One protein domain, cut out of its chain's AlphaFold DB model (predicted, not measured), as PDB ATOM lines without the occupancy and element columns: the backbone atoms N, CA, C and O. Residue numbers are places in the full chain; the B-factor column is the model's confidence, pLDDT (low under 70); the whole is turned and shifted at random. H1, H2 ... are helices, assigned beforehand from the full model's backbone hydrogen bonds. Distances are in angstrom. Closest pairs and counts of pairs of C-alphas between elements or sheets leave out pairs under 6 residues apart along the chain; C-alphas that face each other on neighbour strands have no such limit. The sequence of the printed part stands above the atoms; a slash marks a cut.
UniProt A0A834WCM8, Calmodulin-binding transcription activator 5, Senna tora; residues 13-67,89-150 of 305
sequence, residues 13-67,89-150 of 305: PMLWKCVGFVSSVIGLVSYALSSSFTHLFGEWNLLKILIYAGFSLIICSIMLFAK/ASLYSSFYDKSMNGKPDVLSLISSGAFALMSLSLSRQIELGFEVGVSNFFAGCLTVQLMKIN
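This is residues 13 to 67 and 89 to 150 of the 305 residues of the protein "Calmodulin-binding transcription activator 5" of Senna tora (UniProt A0A834WCM8). Four long helices stand side by side in a slab, in the order H3, H1, H5, H6, neighbours running opposite ways; short H2 and H4 lie beside it. The printed part has 117 residues, 94 of them in six named helices, H1 to H6 in order along the chain, with no named strand; the class is all helix, and the whole is compact, with a radius of gyration of the C-alphas of 14.7 A and spans of 43, 35 and 22 A.

H1, residues 13 to 33, measures 30.8 A from C-alpha 13 (-58.805, 339.246, 795.706). H2 is residues 35 to 41, H3 46 to 65, H4 89 to 98, H5 106 to 122, H6 131 to 149, ending at (-87.980, 337.569, 816.151).

H1 touches H5 at a shallow tilt of 27 degrees; closest C-alphas, Gly 27 and Ser 111, 4.2 A. H3 touches H1 with residues 56 to 64 alone; closest C-alphas, Phe 21 and Met 63, 5.6 A. H5 and H6 form a hairpin; closest C-alphas, Ala 116 and Ser 135, 4.9 A. Every O i to N i+4 pair is within hydrogen-bond range in H2 to H6, 16 of 17 in H1.

Residues 68 to 88 are not printed; C-alphas 67 and 89 are 27.9 A apart. Thirty residues have pLDDT under 70, among them 92 to 104.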
ATOM      1  N   PRO A  13     -57.736 338.924 796.665       60.38
ATOM      2  CA  PRO A  13     -58.805 339.246 795.706       60.38
ATOM      3  C   PRO A  13     -59.718 338.072 795.321       60.38
ATOM      4  O   PRO A  13     -60.916 338.288 795.148       60.38
ATOM      5  N   MET A  14     -59.194 336.849 795.208       65.69
ATOM      6  CA  MET A  14     -59.946 335.679 794.722       65.69
ATOM      7  C   MET A  14     -60.991 335.202 795.734       65.69
ATOM      8  O   MET A  14     -62.122 334.883 795.367       65.69
ATOM      9  N   LEU A  15     -60.643 335.220 797.023       75.12
ATOM     10  CA  LEU A  15     -61.497 334.667 798.072       75.12
ATOM     11  C   LEU A  15     -62.810 335.444 798.220       75.12
ATOM     12  O   LEU A  15     -63.868 334.849 798.365       75.12
ATOM     13  N   TRP A  16     -62.781 336.771 798.092       73.44
ATOM     14  CA  TRP A  16     -64.008 337.556 798.259       73.44
ATOM     15  C   TRP A  16     -64.868 337.635 797.012       73.44
ATOM     16  O   TRP A  16     -66.056 337.922 797.119       73.44
ATOM     17  N   LYS A  17     -64.297 337.355 795.839       80.62
ATOM     18  CA  LYS A  17     -65.108 337.078 794.653       80.62
ATOM     19  C   LYS A  17     -65.962 335.841 794.892       80.62
ATOM     20  O   LYS A  17     -67.162 335.879 794.652       80.62
ATOM     21  N   CYS A  18     -65.356 334.795 795.458       81.00
ATOM     22  CA  CYS A  18     -66.060 333.581 795.849       81.00
ATOM     23  C   CYS A  18     -67.101 333.848 796.950       81.00
ATOM     24  O   CYS A  18     -68.270 333.531 796.756       81.00
ATOM     25  N   VAL A  19     -66.728 334.512 798.054       85.12
ATOM     26  CA  VAL A  19     -67.665 334.856 799.150       85.12
ATOM     27  C   VAL A  19     -68.843 335.689 798.636       85.12
ATOM     28  O   VAL A  19     -69.999 335.389 798.932       85.12
ATOM     29  N   GLY A  20     -68.565 336.699 797.812       84.06
ATOM     30  CA  GLY A  20     -69.590 337.541 797.217       84.06
ATOM     31  C   GLY A  20     -70.526 336.774 796.283       84.06
ATOM     32  O   GLY A  20     -71.741 336.912 796.405       84.06
ATOM     33  N   PHE A  21     -69.981 335.926 795.409       86.88
ATOM     34  CA  PHE A  21     -70.757 335.055 794.522       86.88
ATOM     35  C   PHE A  21     -71.645 334.081 795.305       86.88
ATOM     36  O   PHE A  21     -72.852 334.030 795.073       86.88
ATOM     37  N   VAL A  22     -71.077 333.364 796.277       89.38
ATOM     38  CA  VAL A  22     -71.811 332.394 797.101       89.38
ATOM     39  C   VAL A  22     -72.927 333.091 797.879       89.38
ATOM     40  O   VAL A  22     -74.063 332.621 797.859       89.38
ATOM     41  N   SER A  23     -72.659 334.253 798.488       89.50
ATOM     42  CA  SER A  23     -73.703 335.016 799.189       89.50
ATOM     43  C   SER A  23     -74.781 335.560 798.244       89.50
ATOM     44  O   SER A  23     -75.949 335.579 798.614       89.50
ATOM     45  N   SER A  24     -74.437 335.927 797.004       90.06
ATOM     46  CA  SER A  24     -75.416 336.347 795.996       90.06
ATOM     47  C   SER A  24     -76.360 335.205 795.627       90.06
ATOM     48  O   SER A  24     -77.576 335.381 795.659       90.06
ATOM     49  N   VAL A  25     -75.815 334.013 795.357       89.81
ATOM     50  CA  VAL A  25     -76.613 332.819 795.048       89.81
ATOM     51  C   VAL A  25     -77.522 332.462 796.225       89.81
ATOM     52  O   VAL A  25     -78.724 332.290 796.033       89.81
ATOM     53  N   ILE A  26     -76.981 332.424 797.448       90.50
ATOM     54  CA  ILE A  26     -77.761 332.136 798.660       90.50
ATOM     55  C   ILE A  26     -78.851 333.194 798.867       90.50
ATOM     56  O   ILE A  26     -79.998 332.840 799.132       90.50
ATOM     57  N   GLY A  27     -78.527 334.479 798.719       87.75
ATOM     58  CA  GLY A  27     -79.456 335.591 798.920       87.75
ATOM     59  C   GLY A  27     -80.598 335.612 797.908       87.75
ATOM     60  O   GLY A  27     -81.746 335.826 798.292       87.75
ATOM     61  N   LEU A  28     -80.306 335.323 796.639       87.50
ATOM     62  CA  LEU A  28     -81.300 335.254 795.568       87.50
ATOM     63  C   LEU A  28     -82.200 334.020 795.733       87.50
ATOM     64  O   LEU A  28     -83.421 334.146 795.787       87.50
ATOM     65  N   VAL A  29     -81.622 332.833 795.923       88.38
ATOM     66  CA  VAL A  29     -82.411 331.603 796.113       88.38
ATOM     67  C   VAL A  29     -83.294 331.693 797.365       88.38
ATOM     68  O   VAL A  29     -84.475 331.354 797.306       88.38
ATOM     69  N   SER A  30     -82.765 332.208 798.480       85.19
ATOM     70  CA  SER A  30     -83.551 332.401 799.710       85.19
ATOM     71  C   SER A  30     -84.632 333.474 799.569       85.19
ATOM     72  O   SER A  30     -85.724 333.295 800.104       85.19
ATOM     73  N   TYR A  31     -84.386 334.545 798.807       84.50
ATOM     74  CA  TYR A  31     -85.409 335.556 798.535       84.50
ATOM     75  C   TYR A  31     -86.544 335.006 797.676       84.50
ATOM     76  O   TYR A  31     -87.707 335.231 797.989       84.50
ATOM     77  N   ALA A  32     -86.222 334.266 796.614       85.62
ATOM     78  CA  ALA A  32     -87.218 333.662 795.732       85.62
ATOM     79  C   ALA A  32     -88.162 332.723 796.504       85.62
ATOM     80  O   ALA A  32     -89.367 332.707 796.269       85.62
ATOM     81  N   LEU A  33     -87.621 331.966 797.459       81.94
ATOM     82  CA  LEU A  33     -88.391 331.030 798.281       81.94
ATOM     83  C   LEU A  33     -89.089 331.694 799.480       81.94
ATOM     84  O   LEU A  33     -89.894 331.050 800.148       81.94
ATOM     85  N   SER A  34     -88.782 332.961 799.774       83.31
ATOM     86  CA  SER A  34     -89.350 333.698 800.904       83.31
ATOM     87  C   SER A  34     -90.808 334.077 800.652       83.31
ATOM     88  O   SER A  34     -91.195 334.514 799.566       83.31
ATOM     89  N   SER A  35     -91.610 334.014 801.717       74.19
ATOM     90  CA  SER A  35     -93.011 334.455 801.711       74.19
ATOM     91  C   SER A  35     -93.163 335.932 801.315       74.19
ATOM     92  O   SER A  35     -94.175 336.333 800.733       74.19
ATOM     93  N   SER A  36     -92.119 336.734 801.553       72.19
ATOM     94  CA  SER A  36     -92.062 338.146 801.169       72.19
ATOM     95  C   SER A  36     -92.082 338.334 799.650       72.19
ATOM     96  O   SER A  36     -92.710 339.272 799.162       72.19
ATOM     97  N   PHE A  37     -91.456 337.434 798.884       75.25
ATOM     98  CA  PHE A  37     -91.464 337.501 797.423       75.25
ATOM     99  C   PHE A  37     -92.844 337.171 796.855       75.25
ATOM    100  O   PHE A  37     -93.365 337.919 796.027       75.25
ATOM    101  N   THR A  38     -93.470 336.102 797.351       74.19
ATOM    102  CA  THR A  38     -94.829 335.714 796.942       74.19
ATOM    103  C   THR A  38     -95.866 336.777 797.288       74.19
ATOM    104  O   THR A  38     -96.827 336.955 796.549       74.19
ATOM    105  N   HIS A  39     -95.659 337.533 798.368       69.50
ATOM    106  CA  HIS A  39     -96.543 338.637 798.729       69.50
ATOM    107  C   HIS A  39     -96.333 339.875 797.838       69.50
ATOM    108  O   HIS A  39     -97.298 340.523 797.442       69.50
ATOM    109  N   LEU A  40     -95.082 340.191 797.486       68.75
ATOM    110  CA  LEU A  40     -94.751 341.388 796.706       68.75
ATOM    111  C   LEU A  40     -95.006 341.219 795.200       68.75
ATOM    112  O   LEU A  40     -95.375 342.175 794.521       68.75
ATOM    113  N   PHE A  41     -94.804 340.010 794.673       71.50
ATOM    114  CA  PHE A  41     -94.908 339.717 793.242       71.50
ATOM    115  C   PHE A  41     -96.071 338.786 792.889       71.50
ATOM    116  O   PHE A  41     -96.335 338.585 791.700       71.50
ATOM    117  N   GLY A  42     -96.792 338.243 793.874       74.81
ATOM    118  CA  GLY A  42     -97.849 337.253 793.662       74.81
ATOM    119  C   GLY A  42     -97.301 335.892 793.223       74.81
ATOM    120  O   GLY A  42     -96.123 335.584 793.401       74.81
ATOM    121  N   GLU A  43     -98.154 335.072 792.604       82.00
ATOM    122  CA  GLU A  43     -97.773 333.733 792.142       82.00
ATOM    123  C   GLU A  43     -96.719 333.741 791.025       82.00
ATOM    124  O   GLU A  43     -96.604 334.689 790.229       82.00
ATOM    125  N   TRP A  44     -95.971 332.640 790.946       82.38
ATOM    126  CA  TRP A  44     -94.951 332.409 789.934       82.38
ATOM    127  C   TRP A  44     -95.574 332.227 788.552       82.38
ATOM    128  O   TRP A  44     -96.340 331.303 788.306       82.38
ATOM    129  N   ASN A  45     -95.184 333.093 787.622       86.31
ATOM    130  CA  ASN A  45     -95.454 332.921 786.200       86.31
ATOM    131  C   ASN A  45     -94.119 332.718 785.472       86.31
ATOM    132  O   ASN A  45     -93.107 333.272 785.904       86.31
ATOM    133  N   LEU A  46     -94.102 331.991 784.354       85.25
ATOM    134  CA  LEU A  46     -92.886 331.732 783.569       85.25
ATOM    135  C   LEU A  46     -92.150 333.023 783.194       85.25
ATOM    136  O   LEU A  46     -90.929 333.077 783.288       85.25
ATOM    137  N   LEU A  47     -92.880 334.091 782.861       84.25
ATOM    138  CA  LEU A  47     -92.282 335.405 782.600       84.25
ATOM    139  C   LEU A  47     -91.601 335.998 783.841       84.25
ATOM    140  O   LEU A  47     -90.511 336.545 783.730       84.25
ATOM    141  N   LYS A  48     -92.197 335.856 785.031       82.75
ATOM    142  CA  LYS A  48     -91.594 336.330 786.289       82.75
ATOM    143  C   LYS A  48     -90.355 335.514 786.642       82.75
ATOM    144  O   LYS A  48     -89.350 336.094 787.033       82.75
ATOM    145  N   ILE A  49     -90.415 334.193 786.449       85.19
ATOM    146  CA  ILE A  49     -89.273 333.289 786.629       85.19
ATOM    147  C   ILE A  49     -88.150 333.686 785.673       85.19
ATOM    148  O   ILE A  49     -87.016 333.829 786.108       85.19
ATOM    149  N   LEU A  50     -88.460 333.926 784.397       85.94
ATOM    150  CA  LEU A  50     -87.471 334.302 783.389       85.94
ATOM    151  C   LEU A  50     -86.839 335.668 783.689       85.94
ATOM    152  O   LEU A  50     -85.621 335.804 783.615       85.94
ATOM    153  N   ILE A  51     -87.648 336.662 784.069       86.12
ATOM    154  CA  ILE A  51     -87.167 337.996 784.459       86.12
ATOM    155  C   ILE A  51     -86.276 337.898 785.703       86.12
ATOM    156  O   ILE A  51     -85.186 338.471 785.728       86.12
ATOM    157  N   TYR A  52     -86.703 337.140 786.715       87.00
ATOM    158  CA  TYR A  52     -85.942 336.937 787.945       87.00
ATOM    159  C   TYR A  52     -84.633 336.182 787.687       87.00
ATOM    160  O   TYR A  52     -83.572 336.616 788.131       87.00
ATOM    161  N   ALA A  53     -84.682 335.099 786.910       86.94
ATOM    162  CA  ALA A  53     -83.518 334.320 786.511       86.94
ATOM    163  C   ALA A  53     -82.530 335.181 785.708       86.94
ATOM    164  O   ALA A  53     -81.342 335.198 786.025       86.94
ATOM    165  N   GLY A  54     -83.010 335.973 784.746       87.38
ATOM    166  CA  GLY A  54     -82.179 336.908 783.987       87.38
ATOM    167  C   GLY A  54     -81.495 337.943 784.882       87.38
ATOM    168  O   GLY A  54     -80.279 338.116 784.810       87.38
ATOM    169  N   PHE A  55     -82.242 338.576 785.788       83.56
ATOM    170  CA  PHE A  55     -81.689 339.543 786.741       83.56
ATOM    171  C   PHE A  55     -80.678 338.904 787.708       83.56
ATOM    172  O   PHE A  55     -79.600 339.454 787.938       83.56
ATOM    173  N   SER A  56     -80.981 337.706 788.216       88.00
ATOM    174  CA  SER A  56     -80.091 336.933 789.089       88.00
ATOM    175  C   SER A  56     -78.775 336.575 788.390       88.00
ATOM    176  O   SER A  56     -77.704 336.763 788.966       88.00
ATOM    177  N   LEU A  57     -78.832 336.158 787.120       85.81
ATOM    178  CA  LEU A  57     -77.660 335.846 786.304       85.81
ATOM    179  C   LEU A  57     -76.807 337.083 786.036       85.81
ATOM    180  O   LEU A  57     -75.581 336.976 786.043       85.81
ATOM    181  N   ILE A  58     -77.423 338.252 785.849       84.62
ATOM    182  CA  ILE A  58     -76.702 339.523 785.702       84.62
ATOM    183  C   ILE A  58     -75.936 339.854 786.988       84.62
ATOM    184  O   ILE A  58     -74.734 340.102 786.915       84.62
ATOM    185  N   ILE A  59     -76.582 339.806 788.160       83.12
ATOM    186  CA  ILE A  59     -75.917 340.066 789.453       83.12
ATOM    187  C   ILE A  59     -74.773 339.069 789.680       83.12
ATOM    188  O   ILE A  59     -73.651 339.456 790.002       83.12
ATOM    189  N   CYS A  60     -75.040 337.790 789.445       83.69
ATOM    190  CA  CYS A  60     -74.082 336.701 789.578       83.69
ATOM    191  C   CYS A  60     -72.865 336.882 788.646       83.69
ATOM    192  O   CYS A  60     -71.711 336.751 789.063       83.69
ATOM    193  N   SER A  61     -73.113 337.297 787.401       77.75
ATOM    194  CA  SER A  61     -72.073 337.614 786.417       77.75
ATOM    195  C   SER A  61     -71.267 338.854 786.804       77.75
ATOM    196  O   SER A  61     -70.051 338.854 786.630       77.75
ATOM    197  N   ILE A  62     -71.898 339.892 787.369       76.44
ATOM    198  CA  ILE A  62     -71.192 341.071 787.899       76.44
ATOM    199  C   ILE A  62     -70.216 340.646 789.003       76.44
ATOM    200  O   ILE A  62     -69.078 341.106 788.995       76.44
ATOM    201  N   MET A  63     -70.598 339.720 789.889       78.69
ATOM    202  CA  MET A  63     -69.710 339.218 790.952       78.69
ATOM    203  C   MET A  63     -68.546 338.360 790.421       78.69
ATOM    204  O   MET A  63     -67.431 338.455 790.934       78.69
ATOM    205  N   LEU A  64     -68.773 337.532 789.395       72.56
ATOM    206  CA  LEU A  64     -67.730 336.674 788.809       72.56
ATOM    207  C   LEU A  64     -66.751 337.448 787.915       72.56
ATOM    208  O   LEU A  64     -65.536 337.232 787.967       72.56
ATOM    209  N   PHE A  65     -67.271 338.367 787.102       67.50
ATOM    210  CA  PHE A  65     -66.518 339.091 786.076       67.50
ATOM    211  C   PHE A  65     -66.156 340.524 786.469       67.50
ATOM    212  O   PHE A  65     -65.612 341.255 785.635       67.50
ATOM    213  N   ALA A  66     -66.371 340.924 787.728       61.34
ATOM    214  CA  ALA A  66     -65.800 342.142 788.297       61.34
ATOM    215  C   ALA A  66     -64.261 342.051 788.293       61.34
ATOM    216  O   ALA A  66     -63.575 341.685 789.254       61.34
ATOM    217  N   LYS A  67     -63.674 342.346 787.137       54.62
ATOM    218  CA  LYS A  67     -62.291 342.791 787.017       54.62
ATOM    219  C   LYS A  67     -62.233 344.191 787.630       54.62
ATOM    220  O   LYS A  67     -63.251 344.878 787.623       54.62
ATOM    221  N   ALA A  89     -84.940 351.946 799.270       70.12
ATOM    222  CA  ALA A  89     -84.933 351.628 800.694       70.12
ATOM    223  C   ALA A  89     -86.156 352.191 801.428       70.12
ATOM    224  O   ALA A  89     -86.791 351.489 802.215       70.12
ATOM    225  N   SER A  90     -86.516 353.442 801.137       68.00
ATOM    226  CA  SER A  90     -87.681 354.109 801.727       68.00
ATOM    227  C   SER A  90     -88.991 353.498 801.228       68.00
ATOM    228  O   SER A  90     -89.906 353.257 802.016       68.00
ATOM    229  N   LEU A  91     -89.064 353.174 799.933       70.19
ATOM    230  CA  LEU A  91     -90.187 352.437 799.351       70.19
ATOM    231  C   LEU A  91     -90.307 351.044 799.980       70.19
ATOM    232  O   LEU A  91     -91.391 350.675 800.423       70.19
ATOM    233  N   TYR A  92     -89.200 350.306 800.102       67.19
ATOM    234  CA  TYR A  92     -89.170 348.996 800.752       67.19
ATOM    235  C   TYR A  92     -89.644 349.076 802.205       67.19
ATOM    236  O   TYR A  92     -90.511 348.301 802.589       67.19
ATOM    237  N   SER A  93     -89.149 350.040 802.989       67.81
ATOM    238  CA  SER A  93     -89.556 350.236 804.387       67.81
ATOM    239  C   SER A  93     -91.055 350.549 804.515       67.81
ATOM    240  O   SER A  93     -91.733 349.977 805.360       67.81
ATOM    241  N   SER A  94     -91.609 351.364 803.611       63.97
ATOM    242  CA  SER A  94     -93.046 351.687 803.564       63.97
ATOM    243  C   SER A  94     -93.929 350.472 803.238       63.97
ATOM    244  O   SER A  94     -94.996 350.285 803.827       63.97
ATOM    245  N   PHE A  95     -93.477 349.603 802.328       62.56
ATOM    246  CA  PHE A  95     -94.169 348.346 802.029       62.56
ATOM    247  C   PHE A  95     -93.993 347.305 803.141       62.56
ATOM    248  O   PHE A  95     -94.934 346.575 803.452       62.56
ATOM    249  N   TYR A  96     -92.814 347.253 803.758       58.56
ATOM    250  CA  TYR A  96     -92.492 346.321 804.832       58.56
ATOM    251  C   TYR A  96     -93.265 346.641 806.120       58.56
ATOM    252  O   TYR A  96     -93.759 345.726 806.781       58.56
ATOM    253  N   ASP A  97     -93.439 347.926 806.439       60.62
ATOM    254  CA  ASP A  97     -94.223 348.401 807.586       60.62
ATOM    255  C   ASP A  97     -95.718 348.065 807.436       60.62
ATOM    256  O   ASP A  97     -96.353 347.571 808.365       60.62
ATOM    257  N   LYS A  98     -96.267 348.185 806.218       54.91
ATOM    258  CA  LYS A  98     -97.664 347.810 805.920       54.91
ATOM    259  C   LYS A  98     -97.939 346.302 805.871       54.91
ATOM    260  O   LYS A  98     -99.101 345.910 805.900       54.91
ATOM    261  N   SER A  99     -96.914 345.455 805.766       53.59
ATOM    262  CA  SER A  99     -97.064 344.034 805.409       53.59
ATOM    263  C   SER A  99     -96.884 343.049 806.574       53.59
ATOM    264  O   SER A  99     -96.993 341.842 806.361       53.59
ATOM    265  N   MET A 100     -96.558 343.498 807.790       54.09
ATOM    266  CA  MET A 100     -95.921 342.623 808.788       54.09
ATOM    267  C   MET A 100     -96.624 342.576 810.154       54.09
ATOM    268  O   MET A 100     -95.975 342.731 811.187       54.09
ATOM    269  N   ASN A 101     -97.917 342.238 810.161       52.94
ATOM    270  CA  ASN A 101     -98.590 341.661 811.340       52.94
ATOM    271  C   ASN A 101     -98.472 340.112 811.393       52.94
ATOM    272  O   ASN A 101     -99.237 339.451 812.090       52.94
ATOM    273  N   GLY A 102     -97.540 339.516 810.636       63.16
ATOM    274  CA  GLY A 102     -97.357 338.064 810.500       63.16
ATOM    275  C   GLY A 102     -96.068 337.514 811.128       63.16
ATOM    276  O   GLY A 102     -95.187 338.266 811.536       63.16
ATOM    277  N   LYS A 103     -95.969 336.175 811.193       59.09
ATOM    278  CA  LYS A 103     -94.832 335.405 811.746       59.09
ATOM    279  C   LYS A 103     -93.490 335.797 811.096       59.09
ATOM    280  O   LYS A 103     -93.476 336.108 809.906       59.09
ATOM    281  N   PRO A 104     -92.364 335.722 811.828       65.88
ATOM    282  CA  PRO A 104     -91.062 336.067 811.271       65.88
ATOM    283  C   PRO A 104     -90.631 335.088 810.170       65.88
ATOM    284  O   PRO A 104     -90.506 333.886 810.404       65.88
ATOM    285  N   ASP A 105     -90.381 335.613 808.969       78.44
ATOM    286  CA  ASP A 105     -89.934 334.827 807.821       78.44
ATOM    287  C   ASP A 105     -88.405 334.667 807.824       78.44
ATOM    288  O   ASP A 105     -87.652 335.568 807.442       78.44
ATOM    289  N   VAL A 106     -87.956 333.482 808.235       83.44
ATOM    290  CA  VAL A 106     -86.541 333.093 808.316       83.44
ATOM    291  C   VAL A 106     -85.839 333.165 806.950       83.44
ATOM    292  O   VAL A 106     -84.649 333.471 806.896       83.44
ATOM    293  N   LEU A 107     -86.542 332.950 805.833       83.38
ATOM    294  CA  LEU A 107     -85.934 333.018 804.496       83.38
ATOM    295  C   LEU A 107     -85.637 334.462 804.080       83.38
ATOM    296  O   LEU A 107     -84.580 334.735 803.512       83.38
ATOM    297  N   SER A 108     -86.522 335.399 804.437       82.00
ATOM    298  CA  SER A 108     -86.285 336.838 804.234       82.00
ATOM    299  C   SER A 108     -85.095 337.345 805.056       82.00
ATOM    300  O   SER A 108     -84.317 338.174 804.582       82.00
ATOM    301  N   LEU A 109     -84.913 336.768 806.248       85.50
ATOM    302  CA  LEU A 109     -83.797 337.033 807.147       85.50
ATOM    303  C   LEU A 109     -82.466 336.521 806.592       85.50
ATOM    304  O   LEU A 109     -81.466 337.239 806.576       85.50
ATOM    305  N   ILE A 110     -82.440 335.278 806.116       85.44
ATOM    306  CA  ILE A 110     -81.237 334.700 805.504       85.44
ATOM    307  C   ILE A 110     -80.852 335.499 804.256       85.44
ATOM    308  O   ILE A 110     -79.676 335.797 804.040       85.44
ATOM    309  N   SER A 111     -81.850 335.903 803.472       87.88
ATOM    310  CA  SER A 111     -81.655 336.715 802.280       87.88
ATOM    311  C   SER A 111     -81.067 338.095 802.596       87.88
ATOM    312  O   SER A 111     -80.099 338.506 801.954       87.88
ATOM    313  N   SER A 112     -81.570 338.787 803.626       82.56
ATOM    314  CA  SER A 112     -81.056 340.105 804.021       82.56
ATOM    315  C   SER A 112     -79.605 340.041 804.512       82.56
ATOM    316  O   SER A 112     -78.782 340.866 804.103       82.56
ATOM    317  N   GLY A 113     -79.246 339.016 805.293       84.25
ATOM    318  CA  GLY A 113     -77.860 338.770 805.708       84.25
ATOM    319  C   GLY A 113     -76.938 338.436 804.532       84.25
ATOM    320  O   GLY A 113     -75.834 338.976 804.422       84.25
ATOM    321  N   ALA A 114     -77.407 337.599 803.606       87.75
ATOM    322  CA  ALA A 114     -76.670 337.245 802.401       87.75
ATOM    323  C   ALA A 114     -76.460 338.455 801.472       87.75
ATOM    324  O   ALA A 114     -75.358 338.641 800.958       87.75
ATOM    325  N   PHE A 115     -77.452 339.339 801.320       87.06
ATOM    326  CA  PHE A 115     -77.306 340.580 800.553       87.06
ATOM    327  C   PHE A 115     -76.394 341.608 801.228       87.06
ATOM    328  O   PHE A 115     -75.632 342.285 800.533       87.06
ATOM    329  N   ALA A 116     -76.395 341.689 802.563       86.50
ATOM    330  CA  ALA A 116     -75.432 342.508 803.297       86.50
ATOM    331  C   ALA A 116     -73.993 342.032 803.033       86.50
ATOM    332  O   ALA A 116     -73.134 342.846 802.696       86.50
ATOM    333  N   LEU A 117     -73.737 340.719 803.091       84.56
ATOM    334  CA  LEU A 117     -72.430 340.121 802.774       84.56
ATOM    335  C   LEU A 117     -72.057 340.234 801.287       84.56
ATOM    336  O   LEU A 117     -70.887 340.460 800.956       84.56
ATOM    337  N   MET A 118     -73.032 340.135 800.386       87.19
ATOM    338  CA  MET A 118     -72.845 340.345 798.949       87.19
ATOM    339  C   MET A 118     -72.394 341.782 798.674       87.19
ATOM    340  O   MET A 118     -71.373 341.987 798.017       87.19
ATOM    341  N   SER A 119     -73.097 342.769 799.241       81.94
ATOM    342  CA  SER A 119     -72.728 344.188 799.167       81.94
ATOM    343  C   SER A 119     -71.415 344.486 799.896       81.94
ATOM    344  O   SER A 119     -70.697 345.405 799.513       81.94
ATOM    345  N   LEU A 120     -71.072 343.710 800.929       80.81
ATOM    346  CA  LEU A 120     -69.768 343.751 801.584       80.81
ATOM    347  C   LEU A 120     -68.637 343.394 800.624       80.81
ATOM    348  O   LEU A 120     -67.623 344.085 800.524       80.81
ATOM    349  N   SER A 121     -68.850 342.292 799.917       77.62
ATOM    350  CA  SER A 121     -67.873 341.644 799.051       77.62
ATOM    351  C   SER A 121     -67.687 342.371 797.728       77.62
ATOM    352  O   SER A 121     -66.574 342.399 797.197       77.62
ATOM    353  N   LEU A 122     -68.759 342.963 797.203       73.81
ATOM    354  CA  LEU A 122     -68.715 343.833 796.034       73.81
ATOM    355  C   LEU A 122     -67.826 345.061 796.300       73.81
ATOM    356  O   LEU A 122     -67.162 345.550 795.385       73.81
ATOM    357  N   SER A 123     -67.668 345.440 797.574       76.19
ATOM    358  CA  SER A 123     -67.034 346.715 797.922       76.19
ATOM    359  C   SER A 123     -65.562 346.769 797.875       76.19
ATOM    360  O   SER A 123     -64.929 347.798 797.669       76.19
ATOM    361  N   ARG A 124     -65.028 345.579 797.956       65.94
ATOM    362  CA  ARG A 124     -63.638 345.338 797.727       65.94
ATOM    363  C   ARG A 124     -63.316 345.191 796.241       65.94
ATOM    364  O   ARG A 124     -62.147 345.143 795.876       65.94
ATOM    365  N   GLN A 125     -64.332 345.034 795.394       66.50
ATOM    366  CA  GLN A 125     -64.182 344.812 793.957       66.50
ATOM    367  C   GLN A 125     -64.445 346.086 793.157       66.50
ATOM    368  O   GLN A 125     -63.878 346.242 792.073       66.50
ATOM    369  N   ILE A 126     -65.279 346.987 793.686       64.69
ATOM    370  CA  ILE A 126     -65.745 348.172 792.986       64.69
ATOM    371  C   ILE A 126     -65.631 349.412 793.885       64.69
ATOM    372  O   ILE A 126     -66.300 349.539 794.898       64.69
ATOM    373  N   GLU A 127     -64.823 350.387 793.475       58.50
ATOM    374  CA  GLU A 127     -64.559 351.622 794.227       58.50
ATOM    375  C   GLU A 127     -65.623 352.700 793.925       58.50
ATOM    376  O   GLU A 127     -65.333 353.814 793.493       58.50
ATOM    377  N   LEU A 128     -66.905 352.345 794.067       55.50
ATOM    378  CA  LEU A 128     -68.026 353.222 793.694       55.50
ATOM    379  C   LEU A 128     -68.473 354.164 794.827       55.50
ATOM    380  O   LEU A 128     -69.204 355.123 794.587       55.50
ATOM    381  N   GLY A 129     -68.035 353.922 796.066       58.94
ATOM    382  CA  GLY A 129     -68.218 354.804 797.223       58.94
ATOM    383  C   GLY A 129     -69.657 355.060 797.709       58.94
ATOM    384  O   GLY A 129     -69.813 355.795 798.675       58.94
ATOM    385  N   PHE A 130     -70.695 354.484 797.092       63.62
ATOM    386  CA  PHE A 130     -72.076 354.437 797.629       63.62
ATOM    387  C   PHE A 130     -72.370 353.147 798.408       63.62
ATOM    388  O   PHE A 130     -73.444 352.927 798.963       63.62
ATOM    389  N   GLU A 131     -71.406 352.251 798.420       67.88
ATOM    390  CA  GLU A 131     -71.594 350.862 798.789       67.88
ATOM    391  C   GLU A 131     -71.622 350.590 800.281       67.88
ATOM    392  O   GLU A 131     -72.277 349.657 800.744       67.88
ATOM    393  N   VAL A 132     -70.960 351.461 801.036       67.44
ATOM    394  CA  VAL A 132     -71.124 351.545 802.484       67.44
ATOM    395  C   VAL A 132     -72.605 351.767 802.815       67.44
ATOM    396  O   VAL A 132     -73.134 351.123 803.713       67.44
ATOM    397  N   GLY A 133     -73.308 352.590 802.027       71.81
ATOM    398  CA  GLY A 133     -74.740 352.842 802.194       71.81
ATOM    399  C   GLY A 133     -75.608 351.610 801.931       71.81
ATOM    400  O   GLY A 133     -76.478 351.296 802.739       71.81
ATOM    401  N   VAL A 134     -75.347 350.873 800.847       76.50
ATOM    402  CA  VAL A 134     -76.109 349.656 800.491       76.50
ATOM    403  C   VAL A 134     -75.897 348.549 801.529       76.50
ATOM    404  O   VAL A 134     -76.858 347.943 802.000       76.50
ATOM    405  N   SER A 135     -74.647 348.320 801.940       75.94
ATOM    406  CA  SER A 135     -74.301 347.310 802.944       75.94
ATOM    407  C   SER A 135     -74.936 347.625 804.301       75.94
ATOM    408  O   SER A 135     -75.503 346.734 804.936       75.94
ATOM    409  N   ASN A 136     -74.884 348.889 804.730       79.50
ATOM    410  CA  ASN A 136     -75.484 349.330 805.988       79.50
ATOM    411  C   ASN A 136     -77.016 349.278 805.943       79.50
ATOM    412  O   ASN A 136     -77.641 348.955 806.948       79.50
ATOM    413  N   PHE A 137     -77.629 349.532 804.783       81.31
ATOM    414  CA  PHE A 137     -79.073 349.394 804.604       81.31
ATOM    415  C   PHE A 137     -79.543 347.946 804.810       81.31
ATOM    416  O   PHE A 137     -80.459 347.703 805.599       81.31
ATOM    417  N   PHE A 138     -78.891 346.968 804.170       79.81
ATOM    418  CA  PHE A 138     -79.239 345.555 804.364       79.81
ATOM    419  C   PHE A 138     -78.937 345.067 805.786       79.81
ATOM    420  O   PHE A 138     -79.727 344.309 806.346       79.81
ATOM    421  N   ALA A 139     -77.858 345.551 806.405       80.19
ATOM    422  CA  ALA A 139     -77.562 345.305 807.818       80.19
ATOM    423  C   ALA A 139     -78.641 345.888 808.759       80.19
ATOM    424  O   ALA A 139     -79.039 345.246 809.733       80.19
ATOM    425  N   GLY A 140     -79.176 347.071 808.440       81.12
ATOM    426  CA  GLY A 140     -80.313 347.666 809.144       81.12
ATOM    427  C   GLY A 140     -81.593 346.843 808.984       81.12
ATOM    428  O   GLY A 140     -82.270 346.562 809.969       81.12
ATOM    429  N   CYS A 141     -81.883 346.373 807.766       75.56
ATOM    430  CA  CYS A 141     -83.018 345.487 807.492       75.56
ATOM    431  C   CYS A 141     -82.918 344.168 808.277       75.56
ATOM    432  O   CYS A 141     -83.879 343.766 808.934       75.56
ATOM    433  N   LEU A 142     -81.732 343.550 808.295       80.75
ATOM    434  CA  LEU A 142     -81.429 342.362 809.097       80.75
ATOM    435  C   LEU A 142     -81.680 342.616 810.593       80.75
ATOM    436  O   LEU A 142     -82.301 341.800 811.268       80.75
ATOM    437  N   THR A 143     -81.251 343.771 811.105       82.31
ATOM    438  CA  THR A 143     -81.440 344.151 812.515       82.31
ATOM    439  C   THR A 143     -82.922 344.312 812.865       82.31
ATOM    440  O   THR A 143     -83.370 343.782 813.881       82.31
ATOM    441  N   VAL A 144     -83.710 344.974 812.010       79.88
ATOM    442  CA  VAL A 144     -85.165 345.138 812.203       79.88
ATOM    443  C   VAL A 144     -85.892 343.788 812.127       79.88
ATOM    444  O   VAL A 144     -86.775 343.515 812.943       79.88
ATOM    445  N   GLN A 145     -85.498 342.912 811.198       75.06
ATOM    446  CA  GLN A 145     -86.041 341.554 811.080       75.06
ATOM    447  C   GLN A 145     -85.721 340.690 812.313       75.06
ATOM    448  O   GLN A 145     -86.596 339.980 812.807       75.06
ATOM    449  N   LEU A 146     -84.505 340.791 812.861       77.12
ATOM    450  CA  LEU A 146     -84.102 340.076 814.080       77.12
ATOM    451  C   LEU A 146     -84.793 340.625 815.328       77.12
ATOM    452  O   LEU A 146     -85.207 339.838 816.178       77.12
ATOM    453  N   MET A 147     -85.004 341.942 815.403       79.81
ATOM    454  CA  MET A 147     -85.771 342.578 816.480       79.81
ATOM    455  C   MET A 147     -87.219 342.076 816.536       79.81
ATOM    456  O   MET A 147     -87.752 341.901 817.629       79.81
ATOM    457  N   LYS A 148     -87.836 341.778 815.382       74.25
ATOM    458  CA  LYS A 148     -89.171 341.157 815.316       74.25
ATOM    459  C   LYS A 148     -89.198 339.695 815.780       74.25
ATOM    460  O   LYS A 148     -90.251 339.232 816.207       74.25
ATOM    461  N   ILE A 149     -88.080 338.967 815.695       75.75
ATOM    462  CA  ILE A 149     -87.980 337.569 816.151       75.75
ATOM    463  C   ILE A 149     -87.758 337.512 817.658       75.75
ATOM    464  O   ILE A 149     -88.515 336.864 818.377       75.75
ATOM    465  N   ASN A 150     -86.682 338.144 818.130       76.69
ATOM    466  CA  ASN A 150     -86.312 338.166 819.537       76.69
ATOM    467  C   ASN A 150     -85.331 339.319 819.796       76.69
ATOM    468  O   ASN A 150     -84.314 339.454 819.115       76.69
TER     469      ASN A 150